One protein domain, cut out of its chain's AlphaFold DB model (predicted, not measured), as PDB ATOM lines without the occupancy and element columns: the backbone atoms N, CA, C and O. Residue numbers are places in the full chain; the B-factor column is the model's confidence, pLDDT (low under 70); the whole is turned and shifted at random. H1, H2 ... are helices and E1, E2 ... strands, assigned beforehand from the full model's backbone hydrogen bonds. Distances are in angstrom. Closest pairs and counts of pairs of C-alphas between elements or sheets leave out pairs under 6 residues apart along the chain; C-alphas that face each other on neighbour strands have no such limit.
ATOM      1  N   ALA A 163      19.845  41.551   2.121       81.50
ATOM      2  CA  ALA A 163      21.047  41.984   2.798       81.50
ATOM      3  C   ALA A 163      21.471  40.898   3.796       81.50
ATOM      4  O   ALA A 163      20.697  40.483   4.665       81.50
ATOM      5  N   SER A 164      22.705  40.431   3.615       89.00
ATOM      6  CA  SER A 164      23.318  39.367   4.404       89.00
ATOM      7  C   SER A 164      24.579  39.880   5.108       89.00
ATOM      8  O   SER A 164      25.680  39.455   4.764       89.00
ATOM      9  N   PRO A 165      24.457  40.862   6.025       90.12
ATOM     10  CA  PRO A 165      25.620  41.479   6.659       90.12
ATOM     11  C   PRO A 165      26.331  40.596   7.695       90.12
ATOM     12  O   PRO A 165      27.421  40.948   8.138       90.12
ATOM     13  N   PHE A 166      25.718  39.488   8.107       89.88
ATOM     14  CA  PHE A 166      26.276  38.524   9.051       89.88
ATOM     15  C   PHE A 166      26.742  37.258   8.327       89.88
ATOM     16  O   PHE A 166      26.163  36.851   7.322       89.88
ATOM     17  N   ASP A 167      27.739  36.575   8.888       88.38
ATOM     18  CA  ASP A 167      28.227  35.306   8.331       88.38
ATOM     19  C   ASP A 167      27.208  34.164   8.502       88.38
ATOM     20  O   ASP A 167      27.161  33.234   7.696       88.38
ATOM     21  N   LEU A 168      26.366  34.224   9.546       85.38
ATOM     22  CA  LEU A 168      25.351  33.206   9.814       85.38
ATOM     23  C   LEU A 168      24.022  33.522   9.101       85.38
ATOM     24  O   LEU A 168      23.409  34.557   9.378       85.38
ATOM     25  N   PRO A 169      23.480  32.597   8.280       85.50
ATOM     26  CA  PRO A 169      22.197  32.790   7.599       85.50
ATOM     27  C   PRO A 169      21.025  33.107   8.538       85.50
ATOM     28  O   PRO A 169      20.187  33.944   8.214       85.50
ATOM     29  N   ALA A 170      20.984  32.494   9.726       83.88
ATOM     30  CA  ALA A 170      19.939  32.752  10.720       83.88
ATOM     31  C   ALA A 170      19.979  34.198  11.254       83.88
ATOM     32  O   ALA A 170      18.935  34.825  11.421       83.88
ATOM     33  N   ALA A 171      21.177  34.761  11.459       88.81
ATOM     34  CA  ALA A 171      21.332  36.155  11.869       88.81
ATOM     35  C   ALA A 171      20.882  37.115  10.759       88.81
ATOM     36  O   ALA A 171      20.216  38.105  11.046       88.81
ATOM     37  N   ASN A 172      21.147  36.783   9.490       91.12
ATOM     38  CA  ASN A 172      20.630  37.543   8.346       91.12
ATOM     39  C   ASN A 172      19.104  37.474   8.239       91.12
ATOM     40  O   ASN A 172      18.467  38.462   7.877       91.12
ATOM     41  N   GLN A 173      18.489  36.342   8.578       88.06
ATOM     42  CA  GLN A 173      17.033  36.240   8.625       88.06
ATOM     43  C   GLN A 173      16.449  37.155   9.710       88.06
ATOM     44  O   GLN A 173      15.559  37.951   9.417       88.06
ATOM     45  N   LEU A 174      16.992  37.112  10.933       90.00
ATOM     46  CA  LEU A 174      16.590  38.006  12.028       90.00
ATOM     47  C   LEU A 174      16.830  39.480  11.687       90.00
ATOM     48  O   LEU A 174      15.965  40.320  11.924       90.00
ATOM     49  N   TYR A 175      17.966  39.785  11.067       93.69
ATOM     50  CA  TYR A 175      18.274  41.115  10.557       93.69
ATOM     51  C   TYR A 175      17.221  41.605   9.566       93.69
ATOM     52  O   TYR A 175      16.796  42.753   9.633       93.69
ATOM     53  N   ASN A 176      16.753  40.748   8.663       92.75
ATOM     54  CA  ASN A 176      15.719  41.152   7.723       92.75
ATOM     55  C   ASN A 176      14.346  41.313   8.384       92.75
ATOM     56  O   ASN A 176      13.587  42.197   7.987       92.75
ATOM     57  N   LEU A 177      14.065  40.542   9.435       91.75
ATOM     58  CA  LEU A 177      12.811  40.600  10.183       91.75
ATOM     59  C   LEU A 177      12.637  41.866  11.022       91.75
ATOM     60  O   LEU A 177      11.509  42.343  11.140       91.75
ATOM     61  N   VAL A 178      13.708  42.445  11.579       94.62
ATOM     62  CA  VAL A 178      13.563  43.614  12.472       94.62
ATOM     63  C   VAL A 178      12.948  44.842  11.786       94.62
ATOM     64  O   VAL A 178      12.363  45.693  12.455       94.62
ATOM     65  N   PHE A 179      13.007  44.932  10.459       95.12
ATOM     66  CA  PHE A 179      12.400  46.036   9.709       95.12
ATOM     67  C   PHE A 179      10.921  45.814   9.384       95.12
ATOM     68  O   PHE A 179      10.245  46.771   9.008       95.12
ATOM     69  N   CYS A 180      10.414  44.584   9.548       93.88
ATOM     70  CA  CYS A 180       8.991  44.265   9.406       93.88
ATOM     71  C   CYS A 180       8.402  44.669   8.040       93.88
ATOM     72  O   CYS A 180       7.261  45.120   7.957       93.88
ATOM     73  N   ASP A 181       9.184  44.542   6.966       90.94
ATOM     74  CA  ASP A 181       8.823  44.995   5.617       90.94
ATOM     75  C   ASP A 181       8.402  43.871   4.661       90.94
ATOM     76  O   ASP A 181       7.822  44.155   3.615       90.94
ATOM     77  N   ASN A 182       8.626  42.604   5.017       87.69
ATOM     78  CA  ASN A 182       8.270  41.466   4.176       87.69
ATOM     79  C   ASN A 182       7.799  40.267   5.012       87.69
ATOM     80  O   ASN A 182       8.538  39.713   5.826       87.69
ATOM     81  N   VAL A 183       6.555  39.844   4.767       86.06
ATOM     82  CA  VAL A 183       5.910  38.735   5.492       86.06
ATOM     83  C   VAL A 183       6.583  37.385   5.231       86.06
ATOM     84  O   VAL A 183       6.567  36.509   6.090       86.06
ATOM     85  N   ASN A 184       7.225  37.218   4.071       84.62
ATOM     86  CA  ASN A 184       7.798  35.939   3.658       84.62
ATOM     87  C   ASN A 184       8.983  35.505   4.534       84.62
ATOM     88  O   ASN A 184       9.354  34.336   4.508       84.62
ATOM     89  N   TYR A 185       9.569  36.413   5.323       79.31
ATOM     90  CA  TYR A 185      10.649  36.072   6.256       79.31
ATOM     91  C   TYR A 185      10.182  35.405   7.543       79.31
ATOM     92  O   TYR A 185      11.017  34.889   8.289       79.31
ATOM     93  N   LEU A 186       8.882  35.431   7.820       75.75
ATOM     94  CA  LEU A 186       8.323  34.840   9.026       75.75
ATOM     95  C   LEU A 186       8.100  33.335   8.877       75.75
ATOM     96  O   LEU A 186       8.348  32.575   9.805       75.75
ATOM     97  N   THR A 187       7.698  32.900   7.685       67.88
ATOM     98  CA  THR A 187       7.428  31.502   7.325       67.88
ATOM     99  C   THR A 187       8.583  30.515   7.579       67.88
ATOM    100  O   THR A 187       8.299  29.378   7.944       67.88
ATOM    101  N   PRO A 188       9.873  30.870   7.385       60.34
ATOM    102  CA  PRO A 188      10.980  29.928   7.532       60.34
ATOM    103  C   PRO A 188      11.523  29.800   8.961       60.34
ATOM    104  O   PRO A 188      12.440  29.007   9.166       60.34
ATOM    105  N   ILE A 189      11.058  30.593   9.936       63.47
ATOM    106  CA  ILE A 189      11.629  30.531  11.287       63.47
ATOM    107  C   ILE A 189      11.031  29.332  12.020       63.47
ATOM    108  O   ILE A 189       9.827  29.285  12.262       63.47
ATOM    109  N   ASP A 190      11.878  28.376  12.405       64.56
ATOM    110  CA  ASP A 190      11.494  27.356  13.379       64.56
ATOM    111  C   ASP A 190      11.048  28.072  14.670       64.56
ATOM    112  O   ASP A 190      11.850  28.821  15.242       64.56
ATOM    113  N   PRO A 191       9.807  27.877  15.154       61.81
ATOM    114  CA  PRO A 191       9.337  28.481  16.400       61.81
ATOM    115  C   PRO A 191      10.282  28.220  17.581       61.81
ATOM    116  O   PRO A 191      10.401  29.052  18.478       61.81
ATOM    117  N   ALA A 192      11.011  27.097  17.569       62.66
ATOM    118  CA  ALA A 192      12.014  26.789  18.582       62.66
ATOM    119  C   ALA A 192      13.261  27.693  18.507       62.66
ATOM    120  O   ALA A 192      13.907  27.922  19.529       62.66
ATOM    121  N   ALA A 193      13.603  28.217  17.324       60.53
ATOM    122  CA  ALA A 193      14.759  29.084  17.094       60.53
ATOM    123  C   ALA A 193      14.462  30.574  17.345       60.53
ATOM    124  O   ALA A 193      15.362  31.307  17.750       60.53
ATOM    125  N   ALA A 194      13.218  31.021  17.135       57.31
ATOM    126  CA  ALA A 194      12.810  32.412  17.385       57.31
ATOM    127  C   ALA A 194      12.687  32.747  18.884       57.31
ATOM    128  O   ALA A 194      12.700  33.917  19.268       57.31
ATOM    129  N   GLY A 195      12.559  31.714  19.722       63.91
ATOM    130  CA  GLY A 195      12.085  31.845  21.093       63.91
ATOM    131  C   GLY A 195      10.560  32.037  21.145       63.91
ATOM    132  O   GLY A 195       9.954  32.485  20.171       63.91
ATOM    133  N   PRO A 196       9.922  31.698  22.278       57.75
ATOM    134  CA  PRO A 196       8.464  31.727  22.422       57.75
ATOM    135  C   PRO A 196       7.834  33.123  22.266       57.75
ATOM    136  O   PRO A 196       6.636  33.208  22.026       57.75
ATOM    137  N   ASP A 197       8.628  34.198  22.335       66.75
ATOM    138  CA  ASP A 197       8.124  35.569  22.477       66.75
ATOM    139  C   ASP A 197       8.425  36.473  21.267       66.75
ATOM    140  O   ASP A 197       8.349  37.698  21.384       66.75
ATOM    141  N   TRP A 198       8.825  35.920  20.108       71.06
ATOM    142  CA  TRP A 198       9.152  36.762  18.951       71.06
ATOM    143  C   TRP A 198       7.918  37.495  18.428       71.06
ATOM    144  O   TRP A 198       7.801  38.677  18.703       71.06
ATOM    145  N   ILE A 199       7.019  36.860  17.674       79.38
ATOM    146  CA  ILE A 199       5.796  37.491  17.149       79.38
ATOM    147  C   ILE A 199       4.732  36.408  16.942       79.38
ATOM    148  O   ILE A 199       4.984  35.443  16.220       79.38
ATOM    149  N   GLU A 200       3.532  36.597  17.494       78.12
ATOM    150  CA  GLU A 200       2.349  35.833  17.081       78.12
ATOM    151  C   GLU A 200       1.731  36.478  15.838       78.12
ATOM    152  O   GLU A 200       1.403  37.667  15.830       78.12
ATOM    153  N   LEU A 201       1.598  35.706  14.759       80.25
ATOM    154  CA  LEU A 201       1.039  36.215  13.511       80.25
ATOM    155  C   LEU A 201      -0.472  36.008  13.446       80.25
ATOM    156  O   LEU A 201      -0.959  34.942  13.826       80.25
ATOM    157  N   PRO A 202      -1.209  36.982  12.884       81.44
ATOM    158  CA  PRO A 202      -2.589  36.776  12.482       81.44
ATOM    159  C   PRO A 202      -2.721  35.576  11.541       81.44
ATOM    160  O   PRO A 202      -1.855  35.340  10.698       81.44
ATOM    161  N   GLU A 203      -3.856  34.877  11.618       79.38
ATOM    162  CA  GLU A 203      -4.148  33.720  10.759       79.38
ATOM    163  C   GLU A 203      -4.133  34.054   9.254       79.38
ATOM    164  O   GLU A 203      -3.893  33.168   8.438       79.38
ATOM    165  N   SER A 204      -4.389  35.312   8.864       80.88
ATOM    166  CA  SER A 204      -4.328  35.741   7.459       80.88
ATOM    167  C   SER A 204      -3.970  37.222   7.286       80.88
ATOM    168  O   SER A 204      -4.424  38.083   8.042       80.88
ATOM    169  N   PHE A 205      -3.203  37.515   6.228       86.12
ATOM    170  CA  PHE A 205      -2.885  38.867   5.740       86.12
ATOM    171  C   PHE A 205      -3.603  39.186   4.407       86.12
ATOM    172  O   PHE A 205      -3.256  40.145   3.724       86.12
ATOM    173  N   ASP A 206      -4.618  38.401   4.032       88.88
ATOM    174  CA  ASP A 206      -5.164  38.394   2.663       88.88
ATOM    175  C   ASP A 206      -6.248  39.454   2.404       88.88
ATOM    176  O   ASP A 206      -6.611  39.719   1.258       88.88
ATOM    177  N   SER A 207      -6.803  40.060   3.459       92.12
ATOM    178  CA  SER A 207      -7.910  41.021   3.362       92.12
ATOM    179  C   SER A 207      -7.460  42.436   3.739       92.12
ATOM    180  O   SER A 207      -7.122  42.662   4.906       92.12
ATOM    181  N   PRO A 208      -7.547  43.432   2.829       92.12
ATOM    182  CA  PRO A 208      -7.219  44.828   3.134       92.12
ATOM    183  C   PRO A 208      -7.975  45.405   4.339       92.12
ATOM    184  O   PRO A 208      -7.432  46.223   5.080       92.12
ATOM    185  N   ALA A 209      -9.218  44.964   4.573       92.06
ATOM    186  CA  ALA A 209     -10.003  45.389   5.732       92.06
ATOM    187  C   ALA A 209      -9.407  44.871   7.052       92.06
ATOM    188  O   ALA A 209      -9.287  45.641   8.005       92.06
ATOM    189  N   ASN A 210      -8.971  43.606   7.080       93.62
ATOM    190  CA  ASN A 210      -8.316  43.010   8.248       93.62
ATOM    191  C   ASN A 210      -6.941  43.647   8.493       93.62
ATOM    192  O   ASN A 210      -6.595  43.965   9.628       93.62
ATOM    193  N   LEU A 211      -6.171  43.900   7.428       93.62
ATOM    194  CA  LEU A 211      -4.891  44.606   7.534       93.62
ATOM    195  C   LEU A 211      -5.081  45.996   8.145       93.62
ATOM    196  O   LEU A 211      -4.364  46.373   9.066       93.62
ATOM    197  N   ARG A 212      -6.094  46.740   7.688       94.12
ATOM    198  CA  ARG A 212      -6.414  48.064   8.231       94.12
ATOM    199  C   ARG A 212      -6.807  48.000   9.709       94.12
ATOM    200  O   ARG A 212      -6.341  48.847  10.468       94.12
ATOM    201  N   SER A 213      -7.602  47.011  10.128       94.69
ATOM    202  CA  SER A 213      -7.934  46.846  11.550       94.69
ATOM    203  C   SER A 213      -6.706  46.514  12.394       94.69
ATOM    204  O   SER A 213      -6.558  47.088  13.465       94.69
ATOM    205  N   ILE A 214      -5.792  45.674  11.892       95.50
ATOM    206  CA  ILE A 214      -4.537  45.347  12.585       95.50
ATOM    207  C   ILE A 214      -3.676  46.602  12.756       95.50
ATOM    208  O   ILE A 214      -3.199  46.875  13.849       95.50
ATOM    209  N   VAL A 215      -3.502  47.412  11.707       95.56
ATOM    210  CA  VAL A 215      -2.694  48.645  11.791       95.56
ATOM    211  C   VAL A 215      -3.253  49.630  12.829       95.56
ATOM    212  O   VAL A 215      -2.486  50.303  13.528       95.56
ATOM    213  N   GLN A 216      -4.581  49.719  12.928       95.44
ATOM    214  CA  GLN A 216      -5.289  50.626  13.836       95.44
ATOM    215  C   GLN A 216      -5.390  50.105  15.276       95.44
ATOM    216  O   GLN A 216      -5.638  50.905  16.178       95.44
ATOM    217  N   ASP A 217      -5.183  48.809  15.503       96.06
ATOM    218  CA  ASP A 217      -5.194  48.216  16.835       96.06
ATOM    219  C   ASP A 217      -3.936  48.618  17.612       96.06
ATOM    220  O   ASP A 217      -2.835  48.140  17.352       96.06
ATOM    221  N   THR A 218      -4.087  49.516  18.585       95.00
ATOM    222  CA  THR A 218      -2.978  49.980  19.428       95.00
ATOM    223  C   THR A 218      -2.528  48.953  20.465       95.00
ATOM    224  O   THR A 218      -1.526  49.192  21.130       95.00
ATOM    225  N   THR A 219      -3.275  47.861  20.645       93.88
ATOM    226  CA  THR A 219      -2.916  46.763  21.555       93.88
ATOM    227  C   THR A 219      -2.115  45.665  20.862       93.88
ATOM    228  O   THR A 219      -1.468  44.867  21.535       93.88
ATOM    229  N   ALA A 220      -2.119  45.646  19.525       93.81
ATOM    230  CA  ALA A 220      -1.309  44.733  18.739       93.81
ATOM    231  C   ALA A 220       0.179  45.120  18.780       93.81
ATOM    232  O   ALA A 220       0.534  46.302  18.810       93.81
ATOM    233  N   ASP A 221       1.045  44.108  18.703       94.25
ATOM    234  CA  ASP A 221       2.497  44.273  18.614       94.25
ATOM    235  C   ASP A 221       2.876  45.188  17.438       94.25
ATOM    236  O   ASP A 221       2.396  45.028  16.306       94.25
ATOM    237  N   CYS A 222       3.759  46.154  17.684       96.50
ATOM    238  CA  CYS A 222       4.165  47.149  16.695       96.50
ATOM    239  C   CYS A 222       4.750  46.521  15.423       96.50
ATOM    240  O   CYS A 222       4.573  47.072  14.335       96.50
ATOM    241  N   ARG A 223       5.399  45.359  15.525       95.31
ATOM    242  CA  ARG A 223       5.966  44.618  14.390       95.31
ATOM    243  C   ARG A 223       4.873  44.027  13.508       95.31
ATOM    244  O   ARG A 223       4.951  44.127  12.284       95.31
ATOM    245  N   VAL A 224       3.812  43.490  14.113       94.38
ATOM    246  CA  VAL A 224       2.625  42.993  13.393       94.38
ATOM    247  C   VAL A 224       1.913  44.146  12.693       94.38
ATOM    248  O   VAL A 224       1.567  44.039  11.515       94.38
ATOM    249  N   ARG A 225       1.761  45.282  13.383       96.19
ATOM    250  CA  ARG A 225       1.181  46.507  12.814       96.19
ATOM    251  C   ARG A 225       1.999  47.026  11.629       96.19
ATOM    252  O   ARG A 225       1.419  47.407  10.615       96.19
ATOM    253  N   LEU A 226       3.331  46.994  11.720       95.69
ATOM    254  CA  LEU A 226       4.232  47.359  10.624       95.69
ATOM    255  C   LEU A 226       4.082  46.425   9.419       95.69
ATOM    256  O   LEU A 226       3.872  46.911   8.310       95.69
ATOM    257  N   LEU A 227       4.109  45.107   9.628       94.06
ATOM    258  CA  LEU A 227       3.914  44.123   8.557       94.06
ATOM    259  C   LEU A 227       2.558  44.296   7.865       94.06
ATOM    260  O   LEU A 227       2.477  44.271   6.636       94.06
ATOM    261  N   ALA A 228       1.497  44.518   8.644       94.56
ATOM    262  CA  ALA A 228       0.161  44.749   8.110       94.56
ATOM    263  C   ALA A 228       0.085  46.046   7.294       94.56
ATOM    264  O   ALA A 228      -0.511  46.053   6.216       94.56
ATOM    265  N   ALA A 229       0.732  47.123   7.755       94.00
ATOM    266  CA  ALA A 229       0.808  48.382   7.016       94.00
ATOM    267  C   ALA A 229       1.533  48.207   5.672       94.00
ATOM    268  O   ALA A 229       1.095  48.746   4.656       94.00
ATOM    269  N   ARG A 230       2.606  47.408   5.646       91.25
ATOM    270  CA  ARG A 230       3.391  47.128   4.435       91.25
ATOM    271  C   ARG A 230       2.622  46.296   3.427       91.25
ATOM    272  O   ARG A 230       2.603  46.644   2.250       91.25
ATOM    273  N   GLN A 231       1.929  45.259   3.891       91.56
ATOM    274  CA  GLN A 231       1.056  44.483   3.016       91.56
ATOM    275  C   GLN A 231      -0.095  45.323   2.474       91.56
ATOM    276  O   GLN A 231      -0.394  45.269   1.285       91.56
ATOM    277  N   LEU A 232      -0.703  46.167   3.310       92.00
ATOM    278  CA  LEU A 232      -1.777  47.050   2.871       92.00
ATOM    279  C   LEU A 232      -1.295  48.031   1.791       92.00
ATOM    280  O   LEU A 232      -2.005  48.243   0.809       92.00
ATOM    281  N   ALA A 233      -0.087  48.583   1.928       88.44
ATOM    282  CA  ALA A 233       0.514  49.436   0.904       88.44
ATOM    283  C   ALA A 233       0.663  48.698  -0.440       88.44
ATOM    284  O   ALA A 233       0.230  49.225  -1.462       88.44
ATOM    285  N   ALA A 234       1.141  47.448  -0.426       86.12
ATOM    286  CA  ALA A 234       1.289  46.627  -1.632       86.12
ATOM    287  C   ALA A 234      -0.047  46.340  -2.353       86.12
ATOM    288  O   ALA A 234      -0.075  46.225  -3.577       86.12
ATOM    289  N   PHE A 235      -1.173  46.273  -1.630       85.75
ATOM    290  CA  PHE A 235      -2.509  46.180  -2.243       85.75
ATOM    291  C   PHE A 235      -2.975  47.491  -2.894       85.75
ATOM    292  O   PHE A 235      -3.811  47.465  -3.798       85.75
ATOM    293  N   THR A 236      -2.480  48.636  -2.420       78.25
ATOM    294  CA  THR A 236      -2.988  49.966  -2.799       78.25
ATOM    295  C   THR A 236      -2.257  50.555  -4.015       78.25
ATOM    296  O   THR A 236      -2.755  51.496  -4.633       78.25
ATOM    297  N   ASP A 237      -1.137  49.951  -4.427       62.66
ATOM    298  CA  ASP A 237      -0.275  50.367  -5.549       62.66
ATOM    299  C   ASP A 237      -0.935  50.325  -6.945       62.66
ATOM    300  O   ASP A 237      -0.290  50.626  -7.951       62.66
ATOM    301  N   ALA A 238      -2.223  49.985  -7.049       53.69
ATOM    302  CA  ALA A 238      -2.872  49.786  -8.338       53.69
ATOM    303  C   ALA A 238      -3.480  51.046  -8.974       53.69
ATOM    304  O   ALA A 238      -3.270  51.212 -10.167       53.69
ATOM    305  N   GLU A 239      -4.234  51.928  -8.289       44.94
ATOM    306  CA  GLU A 239      -4.940  53.000  -9.042       44.94
ATOM    307  C   GLU A 239      -5.592  54.154  -8.254       44.94
ATOM    308  O   GLU A 239      -6.059  55.111  -8.876       44.94
ATOM    309  N   ARG A 240      -5.631  54.139  -6.912       51.00
ATOM    310  CA  ARG A 240      -6.186  55.259  -6.125       51.00
ATOM    311  C   ARG A 240      -5.529  55.385  -4.750       51.00
ATOM    312  O   ARG A 240      -5.599  54.431  -3.982       51.00
ATOM    313  N   PRO A 241      -5.006  56.570  -4.380       52.19
ATOM    314  CA  PRO A 241      -4.741  56.888  -2.987       52.19
ATOM    315  C   PRO A 241      -6.094  57.116  -2.297       52.19
ATOM    316  O   PRO A 241      -6.569  58.244  -2.182       52.19
ATOM    317  N   GLU A 242      -6.775  56.035  -1.911       53.62
ATOM    318  CA  GLU A 242      -7.819  56.134  -0.890       53.62
ATOM    319  C   GLU A 242      -7.196  56.647   0.416       53.62
ATOM    320  O   GLU A 242      -5.999  56.460   0.633       53.62
ATOM    321  N   GLU A 243      -8.004  57.327   1.242       73.25
ATOM    322  CA  GLU A 243      -7.645  57.930   2.537       73.25
ATOM    323  C   GLU A 243      -6.438  57.254   3.203       73.25
ATOM    324  O   GLU A 243      -6.541  56.173   3.790       73.25
ATOM    325  N   GLY A 244      -5.271  57.893   3.063       74.75
ATOM    326  CA  GLY A 244      -4.021  57.371   3.592       74.75
ATOM    327  C   GLY A 244      -4.123  57.187   5.102       74.75
ATOM    328  O   GLY A 244      -4.633  58.058   5.811       74.75
ATOM    329  N   LEU A 245      -3.630  56.052   5.598       86.56
ATOM    330  CA  LEU A 245      -3.453  55.852   7.033       86.56
ATOM    331  C   LEU A 245      -2.632  57.017   7.607       86.56
ATOM    332  O   LEU A 245      -1.639  57.412   6.986       86.56
ATOM    333  N   PRO A 246      -3.002  57.561   8.781       91.31
ATOM    334  CA  PRO A 246      -2.184  58.576   9.429       91.31
ATOM    335  C   PRO A 246      -0.776  58.015   9.663       91.31
ATOM    336  O   PRO A 246      -0.636  56.868  10.100       91.31
ATOM    337  N   GLU A 247       0.252  58.816   9.373       93.19
ATOM    338  CA  GLU A 247       1.650  58.452   9.627       93.19
ATOM    339  C   GLU A 247       1.841  58.296  11.143       93.19
ATOM    340  O   GLU A 247       1.805  59.271  11.895       93.19
ATOM    341  N   GLN A 248       2.003  57.054  11.597       95.88
ATOM    342  CA  GLN A 248       2.288  56.697  12.983       95.88
ATOM    343  C   GLN A 248       3.662  56.043  13.049       95.88
ATOM    344  O   GLN A 248       3.962  55.143  12.263       95.88
ATOM    345  N   GLY A 249       4.490  56.493  13.988       97.06
ATOM    346  CA  GLY A 249       5.781  55.887  14.278       97.06
ATOM    347  C   GLY A 249       5.628  54.619  15.106       97.06
ATOM    348  O   GLY A 249       5.049  54.673  16.185       97.06
ATOM    349  N   LEU A 250       6.127  53.492  14.601       97.88
ATOM    350  CA  LEU A 250       5.966  52.183  15.246       97.88
ATOM    351  C   LEU A 250       7.294  51.555  15.670       97.88
ATOM    352  O   LEU A 250       7.317  50.725  16.574       97.88
ATOM    353  N   GLY A 251       8.407  51.955  15.057       97.81
ATOM    354  CA  GLY A 251       9.716  51.463  15.464       97.81
ATOM    355  C   GLY A 251      10.884  52.244  14.887       97.81
ATOM    356  O   GLY A 251      10.732  53.111  14.029       97.81
ATOM    357  N   ILE A 252      12.070  51.934  15.386       97.81
ATOM    358  CA  ILE A 252      13.347  52.532  15.020       97.81
ATOM    359  C   ILE A 252      14.324  51.385  14.847       97.81
ATOM    360  O   ILE A 252      14.520  50.620  15.785       97.81
ATOM    361  N   VAL A 253      14.969  51.285  13.692       97.44
ATOM    362  CA  VAL A 253      16.105  50.386  13.487       97.44
ATOM    363  C   VAL A 253      17.363  51.226  13.395       97.44
ATOM    364  O   VAL A 253      17.475  52.112  12.552       97.44
ATOM    365  N   PHE A 254      18.300  50.962  14.288       96.56
ATOM    366  CA  PHE A 254      19.624  51.545  14.299       96.56
ATOM    367  C   PHE A 254      20.634  50.503  13.822       96.56
ATOM    368  O   PHE A 254      20.690  49.396  14.352       96.56
ATOM    369  N   GLU A 255      21.442  50.869  12.838       96.25
ATOM    370  CA  GLU A 255      22.476  50.028  12.243       96.25
ATOM    371  C   GLU A 255      23.814  50.755  12.326       96.25
ATOM    372  O   GLU A 255      23.919  51.918  11.935       96.25
ATOM    373  N   ALA A 256      24.854  50.076  12.797       93.62
ATOM    374  CA  ALA A 256      26.207  50.612  12.813       93.62
ATOM    375  C   ALA A 256      27.223  49.553  12.413       93.62
ATOM    376  O   ALA A 256      27.224  48.442  12.941       93.62
ATOM    377  N   THR A 257      28.138  49.933  11.526       90.06
ATOM    378  CA  THR A 257      29.230  49.059  11.102       90.06
ATOM    379  C   THR A 257      30.504  49.471  11.830       90.06
ATOM    380  O   THR A 257      31.082  50.530  11.564       90.06
ATOM    381  N   HIS A 258      30.944  48.633  12.769       84.25
ATOM    382  CA  HIS A 258      32.182  48.813  13.524       84.25
ATOM    383  C   HIS A 258      33.280  47.874  12.998       84.25
ATOM    384  O   HIS A 258      33.041  47.020  12.148       84.25
ATOM    385  N   LYS A 259      34.508  48.008  13.513       84.62
ATOM    386  CA  LYS A 259      35.635  47.134  13.127       84.62
ATOM    387  C   LYS A 259      35.394  45.656  13.436       84.62
ATOM    388  O   LYS A 259      36.023  44.807  12.828       84.62
ATOM    389  N   GLU A 260      34.520  45.373  14.392       82.56
ATOM    390  CA  GLU A 260      34.168  44.013  14.809       82.56
ATOM    391  C   GLU A 260      32.971  43.457  14.030       82.56
ATOM    392  O   GLU A 260      32.557  42.336  14.291       82.56
ATOM    393  N   GLY A 261      32.406  44.233  13.099       88.69
ATOM    394  CA  GLY A 261      31.256  43.865  12.278       88.69
ATOM    395  C   GLY A 261      30.031  44.750  12.521       88.69
ATOM    396  O   GLY A 261      30.130  45.850  13.076       88.69
ATOM    397  N   MET A 262      28.879  44.282  12.044       91.94
ATOM    398  CA  MET A 262      27.616  45.014  12.109       91.94
ATOM    399  C   MET A 262      26.928  44.854  13.467       91.94
ATOM    400  O   MET A 262      26.876  43.765  14.038       91.94
ATOM    401  N   TYR A 263      26.362  45.952  13.952       93.44
ATOM    402  CA  TYR A 263      25.505  46.022  15.126       93.44
ATOM    403  C   TYR A 263      24.142  46.554  14.704       93.44
ATOM    404  O   TYR A 263      24.064  47.583  14.029       93.44
ATOM    405  N   VAL A 264      23.076  45.866  15.109       95.75
ATOM    406  CA  VAL A 264      21.701  46.258  14.791       95.75
ATOM    407  C   VAL A 264      20.870  46.265  16.058       95.75
ATOM    408  O   VAL A 264      20.873  45.301  16.820       95.75
ATOM    409  N   VAL A 265      20.172  47.370  16.290       96.25
ATOM    410  CA  VAL A 265      19.278  47.561  17.430       96.25
ATOM    411  C   VAL A 265      17.942  48.057  16.910       96.25
ATOM    412  O   VAL A 265      17.875  49.138  16.332       96.25
ATOM    413  N   ALA A 266      16.880  47.286  17.109       97.38
ATOM    414  CA  ALA A 266      15.524  47.694  16.779       97.38
ATOM    415  C   ALA A 266      14.723  47.959  18.054       97.38
ATOM    416  O   ALA A 266      14.705  47.128  18.954       97.38
ATOM    417  N   MET A 267      14.083  49.120  18.128       97.88
ATOM    418  CA  MET A 267      13.251  49.585  19.238       97.88
ATOM    419  C   MET A 267      11.836  49.831  18.730       97.88
ATOM    420  O   MET A 267      11.676  50.459  17.684       97.88
ATOM    421  N   TYR A 268      10.820  49.397  19.464       98.06
ATOM    422  CA  TYR A 268       9.421  49.506  19.053       98.06
ATOM    423  C   TYR A 268       8.600  50.341  20.040       98.06
ATOM    424  O   TYR A 268       8.945  50.465  21.216       98.06
ATOM    425  N   ALA A 269       7.525  50.966  19.552       97.88
ATOM    426  CA  ALA A 269       6.717  51.916  20.331       97.88
ATOM    427  C   ALA A 269       5.940  51.270  21.498       97.88
ATOM    428  O   ALA A 269       5.469  51.967  22.398       97.88
ATOM    429  N   ASP A 270       5.835  49.944  21.505       97.00
ATOM    430  CA  ASP A 270       5.279  49.113  22.578       97.00
ATOM    431  C   ASP A 270       6.331  48.673  23.618       97.00
ATOM    432  O   ASP A 270       6.022  47.920  24.539       97.00
ATOM    433  N   GLY A 271       7.575  49.148  23.495       96.75
ATOM    434  CA  GLY A 271       8.669  48.860  24.424       96.75
ATOM    435  C   GLY A 271       9.516  47.646  24.054       96.75
ATOM    436  O   GLY A 271      10.492  47.366  24.750       96.75
ATOM    437  N   GLY A 272       9.197  46.954  22.956       95.56
ATOM    438  CA  GLY A 272      10.016  45.853  22.458       95.56
ATOM    439  C   GLY A 272      11.404  46.321  22.002       95.56
ATOM    440  O   GLY A 272      11.549  47.382  21.388       95.56
ATOM    441  N   LEU A 273      12.430  45.510  22.259       95.75
ATOM    442  CA  LEU A 273      13.810  45.767  21.834       95.75
ATOM    443  C   LEU A 273      14.434  44.496  21.263       95.75
ATOM    444  O   LEU A 273      14.365  43.427  21.861       95.75
ATOM    445  N   VAL A 274      15.108  44.625  20.128       94.25
ATOM    446  CA  VAL A 274      15.890  43.559  19.508       94.25
ATOM    447  C   VAL A 274      17.309  44.047  19.319       94.25
ATOM    448  O   VAL A 274      17.519  45.134  18.789       94.25
ATOM    449  N   CYS A 275      18.289  43.233  19.690       94.69
ATOM    450  CA  CYS A 275      19.682  43.509  19.384       94.69
ATOM    451  C   CYS A 275      20.349  42.308  18.714       94.69
ATOM    452  O   CYS A 275      20.274  41.188  19.220       94.69
ATOM    453  N   LEU A 276      21.027  42.580  17.601       93.00
ATOM    454  CA  LEU A 276      21.855  41.655  16.838       93.00
ATOM    455  C   LEU A 276      23.291  42.185  16.802       93.00
ATOM    456  O   LEU A 276      23.521  43.357  16.485       93.00
ATOM    457  N   ARG A 277      24.254  41.319  17.105       91.94
ATOM    458  CA  ARG A 277      25.692  41.616  17.044       91.94
ATOM    459  C   ARG A 277      26.378  40.783  15.966       91.94
ATOM    460  O   ARG A 277      25.843  39.782  15.499       91.94
ATOM    461  N   SER A 278      27.581  41.199  15.578       89.44
ATOM    462  CA  SER A 278      28.374  40.566  14.518       89.44
ATOM    463  C   SER A 278      28.740  39.109  14.795       89.44
ATOM    464  O   SER A 278      28.772  38.296  13.876       89.44
ATOM    465  N   ASP A 279      28.920  38.755  16.065       87.56
ATOM    466  CA  ASP A 279      29.094  37.378  16.538       87.56
ATOM    467  C   ASP A 279      27.801  36.541  16.468       87.56
ATOM    468  O   ASP A 279      27.744  35.425  16.982       87.56
ATOM    469  N   SER A 280      26.759  37.076  15.822       81.38
ATOM    470  CA  SER A 280      25.426  36.493  15.692       81.38
ATOM    471  C   SER A 280      24.713  36.272  17.026       81.38
ATOM    472  O   SER A 280      23.733  35.527  17.087       81.38
ATOM    473  N   THR A 281      25.168  36.926  18.102       87.38
ATOM    474  CA  THR A 281      24.401  36.952  19.344       87.38
ATOM    475  C   THR A 281      23.154  37.805  19.164       87.38
ATOM    476  O   THR A 281      23.167  38.885  18.567       87.38
ATOM    477  N   PHE A 282      22.052  37.264  19.674       88.06
ATOM    478  CA  PHE A 282      20.725  37.837  19.574       88.06
ATOM    479  C   PHE A 282      20.114  37.953  20.967       88.06
ATOM    480  O   PHE A 282      20.190  37.028  21.790       88.06
ATOM    481  N   ARG A 283      19.510  39.109  21.232       90.62
ATOM    482  CA  ARG A 283      18.761  39.389  22.454       90.62
ATOM    483  C   ARG A 283      17.444  40.062  22.103       90.62
ATOM    484  O   ARG A 283      17.413  40.973  21.277       90.62
ATOM    485  N   LEU A 284      16.388  39.612  22.769       90.50
ATOM    486  CA  LEU A 284      15.030  40.120  22.646       90.50
ATOM    487  C   LEU A 284      14.547  40.573  24.024       90.50
ATOM    488  O   LEU A 284      14.670  39.834  25.002       90.50
ATOM    489  N   LEU A 285      13.983  41.770  24.072       92.94
ATOM    490  CA  LEU A 285      13.125  42.253  25.141       92.94
ATOM    491  C   LEU A 285      11.692  42.278  24.585       92.94
ATOM    492  O   LEU A 285      11.460  42.990  23.600       92.94
ATOM    493  N   PRO A 286      10.751  41.517  25.163       91.31
ATOM    494  CA  PRO A 286       9.362  41.563  24.728       91.31
ATOM    495  C   PRO A 286       8.726  42.935  25.039       91.31
ATOM    496  O   PRO A 286       9.222  43.651  25.916       91.31
ATOM    497  N   PRO A 287       7.633  43.305  24.346       93.69
ATOM    498  CA  PRO A 287       6.862  44.512  24.649       93.69
ATOM    499  C   PRO A 287       6.425  44.599  26.118       93.69
ATOM    500  O   PRO A 287       6.176  43.578  26.765       93.69
ATOM    501  N   GLY A 288       6.301  45.816  26.653       93.69
ATOM    502  CA  GLY A 288       5.895  46.025  28.041       93.69
ATOM    503  C   GLY A 288       5.968  47.475  28.527       93.69
ATOM    504  O   GLY A 288       6.501  48.361  27.862       93.69
ATOM    505  N   ASP A 289       5.456  47.695  29.739       93.69
ATOM    506  CA  ASP A 289       5.256  49.038  30.314       93.69
ATOM    507  C   ASP A 289       6.177  49.352  31.502       93.69
ATOM    508  O   ASP A 289       6.134  50.450  32.059       93.69
ATOM    509  N   GLU A 290       7.026  48.407  31.900       94.00
ATOM    510  CA  GLU A 290       7.882  48.515  33.082       94.00
ATOM    511  C   GLU A 290       9.369  48.349  32.733       94.00
ATOM    512  O   GLU A 290       9.741  47.831  31.678       94.00
ATOM    513  N   GLY A 291      10.242  48.801  33.638       94.56
ATOM    514  CA  GLY A 291      11.689  48.595  33.542       94.56
ATOM    515  C   GLY A 291      12.296  49.107  32.233       94.56
ATOM    516  O   GLY A 291      12.088  50.257  31.846       94.56
ATOM    517  N   LEU A 292      13.067  48.245  31.562       93.81
ATOM    518  CA  LEU A 292      13.753  48.568  30.309       93.81
ATOM    519  C   LEU A 292      12.770  48.879  29.167       93.81
ATOM    520  O   LEU A 292      13.044  49.761  28.358       93.81
ATOM    521  N   ALA A 293      11.607  48.221  29.130       94.94
ATOM    522  CA  ALA A 293      10.614  48.433  28.078       94.94
ATOM    523  C   ALA A 293      10.021  49.852  28.143       94.94
ATOM    524  O   ALA A 293       9.904  50.527  27.122       94.94
ATOM    525  N   CYS A 294       9.775  50.373  29.352       96.06
ATOM    526  CA  CYS A 294       9.373  51.769  29.554       96.06
ATOM    527  C   CYS A 294      10.422  52.758  29.009       96.06
ATOM    528  O   CYS A 294      10.076  53.710  28.305       96.06
ATOM    529  N   GLN A 295      11.714  52.493  29.243       96.19
ATOM    530  CA  GLN A 295      12.795  53.323  28.698       96.19
ATOM    531  C   GLN A 295      12.822  53.301  27.163       96.19
ATOM    532  O   GLN A 295      12.999  54.347  26.535       96.19
ATOM    533  N   VAL A 296      12.611  52.133  26.548       96.88
ATOM    534  CA  VAL A 296      12.529  51.990  25.085       96.88
ATOM    535  C   VAL A 296      11.389  52.841  24.522       96.88
ATOM    536  O   VAL A 296      11.611  53.604  23.580       96.88
ATOM    537  N   ARG A 297      10.199  52.791  25.137       97.56
ATOM    538  CA  ARG A 297       9.044  53.611  24.730       97.56
ATOM    539  C   ARG A 297       9.361  55.100  24.787       97.56
ATOM    540  O   ARG A 297       9.135  55.812  23.812       97.56
ATOM    541  N   GLU A 298       9.967  55.564  25.881       97.06
ATOM    542  CA  GLU A 298      10.372  56.965  26.004       97.06
ATOM    543  C   GLU A 298      11.346  57.405  24.903       97.06
ATOM    544  O   GLU A 298      11.261  58.533  24.412       97.06
ATOM    545  N   VAL A 299      12.303  56.547  24.538       96.94
ATOM    546  CA  VAL A 299      13.262  56.831  23.462       96.94
ATOM    547  C   VAL A 299      12.534  56.930  22.127       96.94
ATOM    548  O   VAL A 299      12.730  57.908  21.402       96.94
ATOM    549  N   VAL A 300      11.671  55.958  21.821       97.56
ATOM    550  CA  VAL A 300      10.893  55.928  20.579       97.56
ATOM    551  C   VAL A 300      10.024  57.183  20.452       97.56
ATOM    552  O   VAL A 300      10.107  57.883  19.438       97.56
ATOM    553  N   ASP A 301       9.305  57.553  21.510       97.19
ATOM    554  CA  ASP A 301       8.476  58.760  21.558       97.19
ATOM    555  C   ASP A 301       9.296  60.040  21.323       97.19
ATOM    556  O   ASP A 301       8.939  60.882  20.489       97.19
ATOM    557  N   LYS A 302      10.439  60.191  22.010       96.94
ATOM    558  CA  LYS A 302      11.339  61.353  21.859       96.94
ATOM    559  C   LYS A 302      11.886  61.480  20.435       96.94
ATOM    560  O   LYS A 302      12.068  62.597  19.942       96.94
ATOM    561  N   VAL A 303      12.162  60.364  19.764       96.38
ATOM    562  CA  VAL A 303      12.682  60.361  18.390       96.38
ATOM    563  C   VAL A 303      11.586  60.702  17.388       96.38
ATOM    564  O   VAL A 303      11.825  61.523  16.498       96.38
ATOM    565  N   PHE A 304      10.374  60.167  17.551       96.88
ATOM    566  CA  PHE A 304       9.262  60.471  16.649       96.88
ATOM    567  C   PHE A 304       8.776  61.923  16.749       96.88
ATOM    568  O   PHE A 304       8.364  62.492  15.738       96.88
ATOM    569  N   GLN A 305       8.971  62.607  17.884       96.06
ATOM    570  CA  GLN A 305       8.811  64.073  17.962       96.06
ATOM    571  C   GLN A 305       9.746  64.833  16.996       96.06
ATOM    572  O   GLN A 305       9.451  65.954  16.578       96.06
ATOM    573  N   LYS A 306      10.866  64.215  16.598       95.69
ATOM    574  CA  LYS A 306      11.853  64.748  15.650       95.69
ATOM    575  C   LYS A 306      11.825  64.040  14.291       95.69
ATOM    576  O   LYS A 306      12.767  64.196  13.517       95.69
ATOM    577  N   GLN A 307      10.757  63.311  13.954       94.38
ATOM    578  CA  GLN A 307      10.677  62.527  12.710       94.38
ATOM    579  C   GLN A 307      10.906  63.350  11.432       94.38
ATOM    580  O   GLN A 307      11.438  62.838  10.452       94.38
ATOM    581  N   HIS A 308      10.562  64.642  11.448       91.38
ATOM    582  CA  HIS A 308      10.763  65.567  10.329       91.38
ATOM    583  C   HIS A 308      12.242  65.789   9.977       91.38
ATOM    584  O   HIS A 308      12.544  66.205   8.863       91.38
ATOM    585  N   ALA A 309      13.161  65.497  10.901       90.50
ATOM    586  CA  ALA A 309      14.592  65.519  10.631       90.50
ATOM    587  C   ALA A 309      15.059  64.312   9.803       90.50
ATOM    588  O   ALA A 309      16.194  64.323   9.353       90.50
ATOM    589  N   TYR A 310      14.222  63.289   9.612       92.19
ATOM    590  CA  TYR A 310      14.526  62.091   8.834       92.19
ATOM    591  C   TYR A 310      13.777  62.155   7.507       92.19
ATOM    592  O   TYR A 310      12.561  62.383   7.479       92.19
ATOM    593  N   ALA A 311      14.497  61.957   6.407       87.56
ATOM    594  CA  ALA A 311      13.920  62.066   5.080       87.56
ATOM    595  C   ALA A 311      13.028  60.848   4.772       87.56
ATOM    596  O   ALA A 311      13.442  59.718   5.051       87.56
ATOM    597  N   PRO A 312      11.826  61.046   4.191       88.81
ATOM    598  CA  PRO A 312      11.046  59.951   3.631       88.81
ATOM    599  C   PRO A 312      11.886  59.144   2.646       88.81
ATOM    600  O   PRO A 312      12.574  59.701   1.789       88.81
ATOM    601  N   TYR A 313      11.824  57.827   2.786       85.12
ATOM    602  CA  TYR A 313      12.534  56.890   1.938       85.12
ATOM    603  C   TYR A 313      11.505  55.914   1.359       85.12
ATOM    604  O   TYR A 313      11.180  54.919   2.010       85.12
ATOM    605  N   PRO A 314      10.916  56.251   0.192       74.12
ATOM    606  CA  PRO A 314       9.866  55.452  -0.443       74.12
ATOM    607  C   PRO A 314      10.426  54.228  -1.178       74.12
ATOM    608  O   PRO A 314       9.664  53.406  -1.672       74.12
ATOM    609  N   PHE A 315      11.750  54.138  -1.284       73.38
ATOM    610  CA  PHE A 315      12.449  53.064  -1.970       73.38
ATOM    611  C   PHE A 315      12.633  51.849  -1.055       73.38
ATOM    612  O   PHE A 315      12.435  51.916   0.162       73.38
ATOM    613  N   GLN A 316      13.040  50.734  -1.655       77.06
ATOM    614  CA  GLN A 316      13.426  49.526  -0.930       77.06
ATOM    615  C   GLN A 316      14.549  49.800   0.054       77.06
ATOM    616  O   GLN A 316      15.397  50.647  -0.206       77.06
ATOM    617  N   ARG A 317      14.584  49.034   1.150       86.56
ATOM    618  CA  ARG A 317      15.595  49.159   2.202       86.56
ATOM    619  C   ARG A 317      17.009  49.262   1.596       86.56
ATOM    620  O   ARG A 317      17.385  48.386   0.816       86.56
ATOM    621  N   PRO A 318      17.808  50.285   1.951       82.50
ATOM    622  CA  PRO A 318      19.139  50.418   1.382       82.50
ATOM    623  C   PRO A 318      20.061  49.307   1.902       82.50
ATOM    624  O   PRO A 318      19.861  48.779   3.005       82.50
ATOM    625  N   GLU A 319      21.119  48.999   1.147       87.00
ATOM    626  CA  GLU A 319      22.185  48.096   1.603       87.00
ATOM    627  C   GLU A 319      22.725  48.524   2.976       87.00
ATOM    628  O   GLU A 319      22.698  49.722   3.276       87.00
ATOM    629  N   PRO A 320      23.190  47.595   3.830       91.38
ATOM    630  CA  PRO A 320      23.780  47.926   5.127       91.38
ATOM    631  C   PRO A 320      24.789  49.090   5.042       91.38
ATOM    632  O   PRO A 320      25.518  49.194   4.052       91.38
ATOM    633  N   PRO A 321      24.860  49.977   6.054       92.06
ATOM    634  CA  PRO A 321      25.778  51.112   6.031       92.06
ATOM    635  C   PRO A 321      27.239  50.665   5.874       92.06
ATOM    636  O   PRO A 321      27.671  49.658   6.442       92.06
ATOM    637  N   SER A 322      28.023  51.455   5.135       88.69
ATOM    638  CA  SER A 322      29.451  51.185   4.928       88.69
ATOM    639  C   SER A 322      30.240  51.225   6.250       88.69
ATOM    640  O   SER A 322      29.807  51.857   7.217       88.69
ATOM    641  N   PRO A 323      31.430  50.597   6.333       88.38
ATOM    642  CA  PRO A 323      32.262  50.642   7.537       88.38
ATOM    643  C   PRO A 323      32.529  52.068   8.051       88.38
ATOM    644  O   PRO A 323      33.016  52.925   7.316       88.38
ATOM    645  N   GLY A 324      32.247  52.316   9.337       87.88
ATOM    646  CA  GLY A 324      32.387  53.636   9.970       87.88
ATOM    647  C   GLY A 324      31.169  54.560   9.820       87.88
ATOM    648  O   GLY A 324      31.155  55.663  10.389       87.88
ATOM    649  N   GLU A 325      30.144  54.115   9.099       92.12
ATOM    650  CA  GLU A 325      28.842  54.766   9.025       92.12
ATOM    651  C   GLU A 325      27.833  54.137   9.984       92.12
ATOM    652  O   GLU A 325      27.981  53.004  10.453       92.12
ATOM    653  N   ALA A 326      26.800  54.917  10.281       94.00
ATOM    654  CA  ALA A 326      25.615  54.460  10.974       94.00
ATOM    655  C   ALA A 326      24.367  54.922  10.222       94.00
ATOM    656  O   ALA A 326      24.382  55.938   9.515       94.00
ATOM    657  N   ARG A 327      23.288  54.169  10.397       95.69
ATOM    658  CA  ARG A 327      21.977  54.445   9.827       95.69
ATOM    659  C   ARG A 327      20.904  54.325  10.900       95.69
ATOM    660  O   ARG A 327      20.926  53.411  11.714       95.69
ATOM    661  N   ILE A 328      19.955  55.255  10.878       96.56
ATOM    662  CA  ILE A 328      18.681  55.139  11.586       96.56
ATOM    663  C   ILE A 328      17.578  55.065  10.541       96.56
ATOM    664  O   ILE A 328      17.440  55.971   9.717       96.56
ATOM    665  N   THR A 329      16.773  54.019  10.635       96.94
ATOM    666  CA  THR A 329      15.548  53.833   9.869       96.94
ATOM    667  C   THR A 329      14.361  53.945  10.818       96.94
ATOM    668  O   THR A 329      14.162  53.089  11.677       96.94
ATOM    669  N   LEU A 330      13.554  54.995  10.674       97.50
ATOM    670  CA  LEU A 330      12.258  55.087  11.338       97.50
ATOM    671  C   LEU A 330      11.239  54.259  10.555       97.50
ATOM    672  O   LEU A 330      11.085  54.436   9.344       97.50
ATOM    673  N   LEU A 331      10.538  53.378  11.257       97.31
ATOM    674  CA  LEU A 331       9.486  52.525  10.727       97.31
ATOM    675  C   LEU A 331       8.131  53.176  11.029       97.31
ATOM    676  O   LEU A 331       7.746  53.296  12.196       97.31
ATOM    677  N   THR A 332       7.416  53.611   9.991       96.62
ATOM    678  CA  THR A 332       6.079  54.209  10.115       96.62
ATOM    679  C   THR A 332       5.034  53.410   9.343       96.62
ATOM    680  O   THR A 332       5.359  52.591   8.480       96.62
ATOM    681  N   THR A 333       3.759  53.665   9.634       95.06
ATOM    682  CA  THR A 333       2.621  53.119   8.872       95.06
ATOM    683  C   THR A 333       2.592  53.571   7.411       95.06
ATOM    684  O   THR A 333       2.001  52.889   6.581       95.06
ATOM    685  N   SER A 334       3.219  54.707   7.084       91.62
ATOM    686  CA  SER A 334       3.243  55.272   5.728       91.62
ATOM    687  C   SER A 334       4.514  54.932   4.948       91.62
ATOM    688  O   SER A 334       4.600  55.251   3.766       91.62
ATOM    689  N   GLY A 335       5.527  54.342   5.585       91.62
ATOM    690  CA  GLY A 335       6.806  54.106   4.933       91.62
ATOM    691  C   GLY A 335       7.990  54.085   5.890       91.62
ATOM    692  O   GLY A 335       7.859  54.014   7.108       91.62
ATOM    693  N   THR A 336       9.192  54.054   5.322       93.75
ATOM    694  CA  THR A 336      10.429  54.239   6.089       93.75
ATOM    695  C   THR A 336      10.909  55.676   5.971       93.75
ATOM    696  O   THR A 336      10.747  56.308   4.927       93.75
ATOM    697  N   ARG A 337      11.556  56.185   7.018       94.56
ATOM    698  CA  ARG A 337      12.373  57.400   6.939       94.56
ATOM    699  C   ARG A 337      13.796  57.065   7.328       94.56
ATOM    700  O   ARG A 337      13.996  56.358   8.308       94.56
ATOM    701  N   VAL A 338      14.775  57.567   6.588       94.12
ATOM    702  CA  VAL A 338      16.175  57.171   6.770       94.12
ATOM    703  C   VAL A 338      17.043  58.393   7.042       94.12
ATOM    704  O   VAL A 338      16.892  59.444   6.420       94.12
ATOM    705  N   ALA A 339      17.980  58.237   7.971       94.25
ATOM    706  CA  ALA A 339      19.162  59.075   8.092       94.25
ATOM    707  C   ALA A 339      20.394  58.165   8.068       94.25
ATOM    708  O   ALA A 339      20.425  57.169   8.787       94.25
ATOM    709  N   GLN A 340      21.408  58.504   7.271       93.88
ATOM    710  CA  GLN A 340      22.687  57.788   7.207       93.88
ATOM    711  C   GLN A 340      23.841  58.787   7.077       93.88
ATOM    712  O   GLN A 340      23.717  59.799   6.391       93.88
ATOM    713  N   ALA A 341      24.931  58.541   7.803       92.81
ATOM    714  CA  ALA A 341      26.117  59.389   7.869       92.81
ATOM    715  C   ALA A 341      27.205  58.693   8.702       92.81
ATOM    716  O   ALA A 341      26.960  57.708   9.399       92.81
ATOM    717  N   SER A 342      28.417  59.255   8.700       91.12
ATOM    718  CA  SER A 342      29.482  58.798   9.602       91.12
ATOM    719  C   SER A 342      29.046  58.845  11.075       91.12
ATOM    720  O   SER A 342      28.371  59.791  11.500       91.12
ATOM    721  N   TRP A 343      29.525  57.891  11.881       86.62
ATOM    722  CA  TRP A 343      29.228  57.818  13.321       86.62
ATOM    723  C   TRP A 343      29.475  59.145  14.062       86.62
ATOM    724  O   TRP A 343      28.688  59.580  14.902       86.62
ATOM    725  N   LYS A 344      30.545  59.858  13.687       88.88
ATOM    726  CA  LYS A 344      30.915  61.161  14.263       88.88
ATOM    727  C   LYS A 344      29.864  62.247  14.018       88.88
ATOM    728  O   LYS A 344      29.682  63.113  14.872       88.88
ATOM    729  N   VAL A 345      29.229  62.247  12.846       89.56
ATOM    730  CA  VAL A 345      28.148  63.189  12.515       89.56
ATOM    731  C   VAL A 345      26.878  62.787  13.259       89.56
ATOM    732  O   VAL A 345      26.259  63.638  13.893       89.56
ATOM    733  N   PHE A 346      26.567  61.488  13.269       86.25
ATOM    734  CA  PHE A 346      25.436  60.906  13.995       86.25
ATOM    735  C   PHE A 346      25.403  61.301  15.471       86.25
ATOM    736  O   PHE A 346      24.384  61.777  15.965       86.25
ATOM    737  N   TYR A 347      26.535  61.168  16.160       88.81
ATOM    738  CA  TYR A 347      26.624  61.463  17.588       88.81
ATOM    739  C   TYR A 347      26.474  62.959  17.911       88.81
ATOM    740  O   TYR A 347      26.100  63.335  19.015       88.81
ATOM    741  N   ARG A 348      26.780  63.845  16.954       92.44
ATOM    742  CA  ARG A 348      26.746  65.304  17.160       92.44
ATOM    743  C   ARG A 348      25.409  65.940  16.808       92.44
ATOM    744  O   ARG A 348      25.169  67.078  17.203       92.44
ATOM    745  N   HIS A 349      24.582  65.268  16.014       92.44
ATOM    746  CA  HIS A 349      23.347  65.857  15.524       92.44
ATOM    747  C   HIS A 349      22.196  65.636  16.531       92.44
ATOM    748  O   HIS A 349      21.884  64.488  16.848       92.44
ATOM    749  N   PRO A 350      21.492  66.690  16.999       92.44
ATOM    750  CA  PRO A 350      20.516  66.578  18.094       92.44
ATOM    751  C   PRO A 350      19.338  65.620  17.854       92.44
ATOM    752  O   PRO A 350      18.663  65.222  18.806       92.44
ATOM    753  N   ALA A 351      19.012  65.312  16.595       90.69
ATOM    754  CA  ALA A 351      17.938  64.371  16.259       90.69
ATOM    755  C   ALA A 351      18.366  62.901  16.375       90.69
ATOM    756  O   ALA A 351      17.550  62.064  16.748       90.69
ATOM    757  N   THR A 352      19.632  62.600  16.081       93.69
ATOM    758  CA  THR A 352      20.185  61.237  16.045       93.69
ATOM    759  C   THR A 352      20.948  60.894  17.320       93.69
ATOM    760  O   THR A 352      21.042  59.724  17.677       93.69
ATOM    761  N   GLN A 353      21.435  61.906  18.048       93.94
ATOM    762  CA  GLN A 353      22.108  61.753  19.339       93.94
ATOM    763  C   GLN A 353      21.246  60.988  20.353       93.94
ATOM    764  O   GLN A 353      21.771  60.125  21.042       93.94
ATOM    765  N   ILE A 354      19.928  61.233  20.378       94.50
ATOM    766  CA  ILE A 354      18.986  60.538  21.278       94.50
ATOM    767  C   ILE A 354      19.067  59.020  21.081       94.50
ATOM    768  O   ILE A 354      19.161  58.276  22.050       94.50
ATOM    769  N   VAL A 355      19.064  58.564  19.825       91.88
ATOM    770  CA  VAL A 355      19.154  57.135  19.496       91.88
ATOM    771  C   VAL A 355      20.547  56.595  19.780       91.88
ATOM    772  O   VAL A 355      20.660  55.495  20.300       91.88
ATOM    773  N   ALA A 356      21.603  57.350  19.472       90.12
ATOM    774  CA  ALA A 356      22.973  56.906  19.716       90.12
ATOM    775  C   ALA A 356      23.263  56.717  21.219       90.12
ATOM    776  O   ALA A 356      23.845  55.708  21.607       90.12
ATOM    777  N   GLU A 357      22.832  57.656  22.067       92.38
ATOM    778  CA  GLU A 357      22.980  57.574  23.527       92.38
ATOM    779  C   GLU A 357      22.121  56.457  24.128       92.38
ATOM    780  O   GLU A 357      22.600  55.679  24.959       92.38
ATOM    781  N   ALA A 358      20.870  56.339  23.669       91.88
ATOM    782  CA  ALA A 358      19.990  55.247  24.063       91.88
ATOM    783  C   ALA A 358      20.564  53.888  23.658       91.88
ATOM    784  O   ALA A 358      20.569  52.974  24.466       91.88
ATOM    785  N   MET A 359      21.100  53.753  22.444       89.19
ATOM    786  CA  MET A 359      21.659  52.495  21.957       89.19
ATOM    787  C   MET A 359      22.812  52.012  22.836       89.19
ATOM    788  O   MET A 359      22.799  50.854  23.237       89.19
ATOM    789  N   VAL A 360      23.760  52.885  23.187       87.44
ATOM    790  CA  VAL A 360      24.863  52.513  24.090       87.44
ATOM    791  C   VAL A 360      24.312  52.039  25.437       87.44
ATOM    792  O   VAL A 360      24.663  50.960  25.897       87.44
ATOM    793  N   THR A 361      23.392  52.805  26.024       90.44
ATOM    794  CA  THR A 361      22.855  52.526  27.365       90.44
ATOM    795  C   THR A 361      22.023  51.239  27.392       90.44
ATOM    796  O   THR A 361      22.268  50.356  28.207       90.44
ATOM    797  N   LEU A 362      21.072  51.095  26.464       89.25
ATOM    798  CA  LEU A 362      20.155  49.957  26.393       89.25
ATOM    799  C   LEU A 362      20.884  48.659  26.023       89.25
ATOM    800  O   LEU A 362      20.553  47.603  26.553       89.25
ATOM    801  N   VAL A 363      21.880  48.714  25.129       85.00
ATOM    802  CA  VAL A 363      22.683  47.531  24.774       85.00
ATOM    803  C   VAL A 363      23.575  47.112  25.940       85.00
ATOM    804  O   VAL A 363      23.651  45.916  26.226       85.00
ATOM    805  N   ASP A 364      24.200  48.059  26.641       86.19
ATOM    806  CA  ASP A 364      25.007  47.754  27.827       86.19
ATOM    807  C   ASP A 364      24.158  47.099  28.930       86.19
ATOM    808  O   ASP A 364      24.575  46.093  29.514       86.19
ATOM    809  N   GLU A 365      22.946  47.610  29.171       87.25
ATOM    810  CA  GLU A 365      21.987  47.023  30.116       87.25
ATOM    811  C   GLU A 365      21.503  45.629  29.678       87.25
ATOM    812  O   GLU A 365      21.342  44.743  30.521       87.25
ATOM    813  N   LEU A 366      21.317  45.400  28.373       84.44
ATOM    814  CA  LEU A 366      20.813  44.131  27.831       84.44
ATOM    815  C   LEU A 366      21.869  43.013  27.803       84.44
ATOM    816  O   LEU A 366      21.528  41.840  27.977       84.44
ATOM    817  N   TYR A 367      23.141  43.339  27.551       77.50
ATOM    818  CA  TYR A 367      24.208  42.337  27.403       77.50
ATOM    819  C   TYR A 367      25.054  42.132  28.656       77.50
ATOM    820  O   TYR A 367      25.617  41.048  28.826       77.50
ATOM    821  N   GLY A 368      25.169  43.140  29.520       70.12
ATOM    822  CA  GLY A 368      26.244  43.176  30.506       70.12
ATOM    823  C   GLY A 368      27.614  43.359  29.829       70.12
ATOM    824  O   GLY A 368      27.900  42.840  28.752       70.12
TER     825      GLY A 368
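AT A GLANCE: This is residues 163 to 368 of the 502 residues of an uncharacterized protein of Blastopirellula marina (UniProt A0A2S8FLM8). A twisted wall of seven antiparallel strands runs through the domain, with helices on both faces. H5 and H7 lie side by side across one face, with H6 near an end of E6; on the other face H1 lies over E3, while H4 crosses the ends of E1 and E6 with H3 packed on it. The 206 printed residues hold seven named helices and seven named strands, along the chain H1 H2 H3 H4 E1 E2 E3 E4 H5 E5 E6 E7 H6 H7, and the class is mixed. The sheet's order is E4 E3 E2 E1 E6 E7 E5. The whole is compact, with a radius of gyration of the C-alphas of 16.3 A and spans of 45 by 40 by 34 A.

IN THESE COORDINATES: Find C-alpha 249 at (5.781, 55.887, 14.278); from there E1 runs 27.3 A to residue 258. E2 is residues 261 to 268, 23.5 A; E3 273 to 276; E4 282 to 285; E5 311 to 313; E6 325 to 332, 22.8 A; and E7 335 to 342, 23.6 A. H1, residues 169 to 177, begins at C-alpha 169 (22.197, 32.790, 7.599). Next come H2, 191 to 194; H3, 208 to 216; H4, 222 to 236, 21.0 A; H5, 291 to 304, 20.8 A; H6, 343 to 348; and H7, 353 to 367, 21.1 A, ending at C-alpha 367 (24.208, 42.337, 27.403).

HOW THE PARTS SIT: Look first at E1 and E6, antiparallel, with N 253 and O 329 2.8 A apart. E1 to E4 form a meander, each strand the antiparallel neighbour of the one before; N 254 and O 265 of E1 and E2 are 2.8 A apart. The sheet and its helices make three layers, H5, H6 and H7 on one face and H1 and H4 on the other. H5 touches H7, closest at the C-alphas of Val 303 and Ile 354, 6.9 A, at a shallow tilt of 19 degrees, opposite ways. H6 touches H7 only at the corner, C-alphas 347 and 353 being closest at 4.9 A. H3 and H4 form a helical hairpin, closest at C-alphas 215 and 225, 4.5 A. Every O i to N i+4 pair is within hydrogen-bond range in H1, H3, H4, H5 and H7; H6 has 1 of 2, and H2 is too short for one.

THE WHOLE: The C-alphas of Glu 239 and Gly 368 are the two farthest apart, 51.3 A. The printed part has no cut. The links H1 to H2, H2 to H3, H4 to E1 and E5 to E6 are long. H2 is not on the sheet; look for pLDDT under 70 at residues 187 to 197 and 237 to 242.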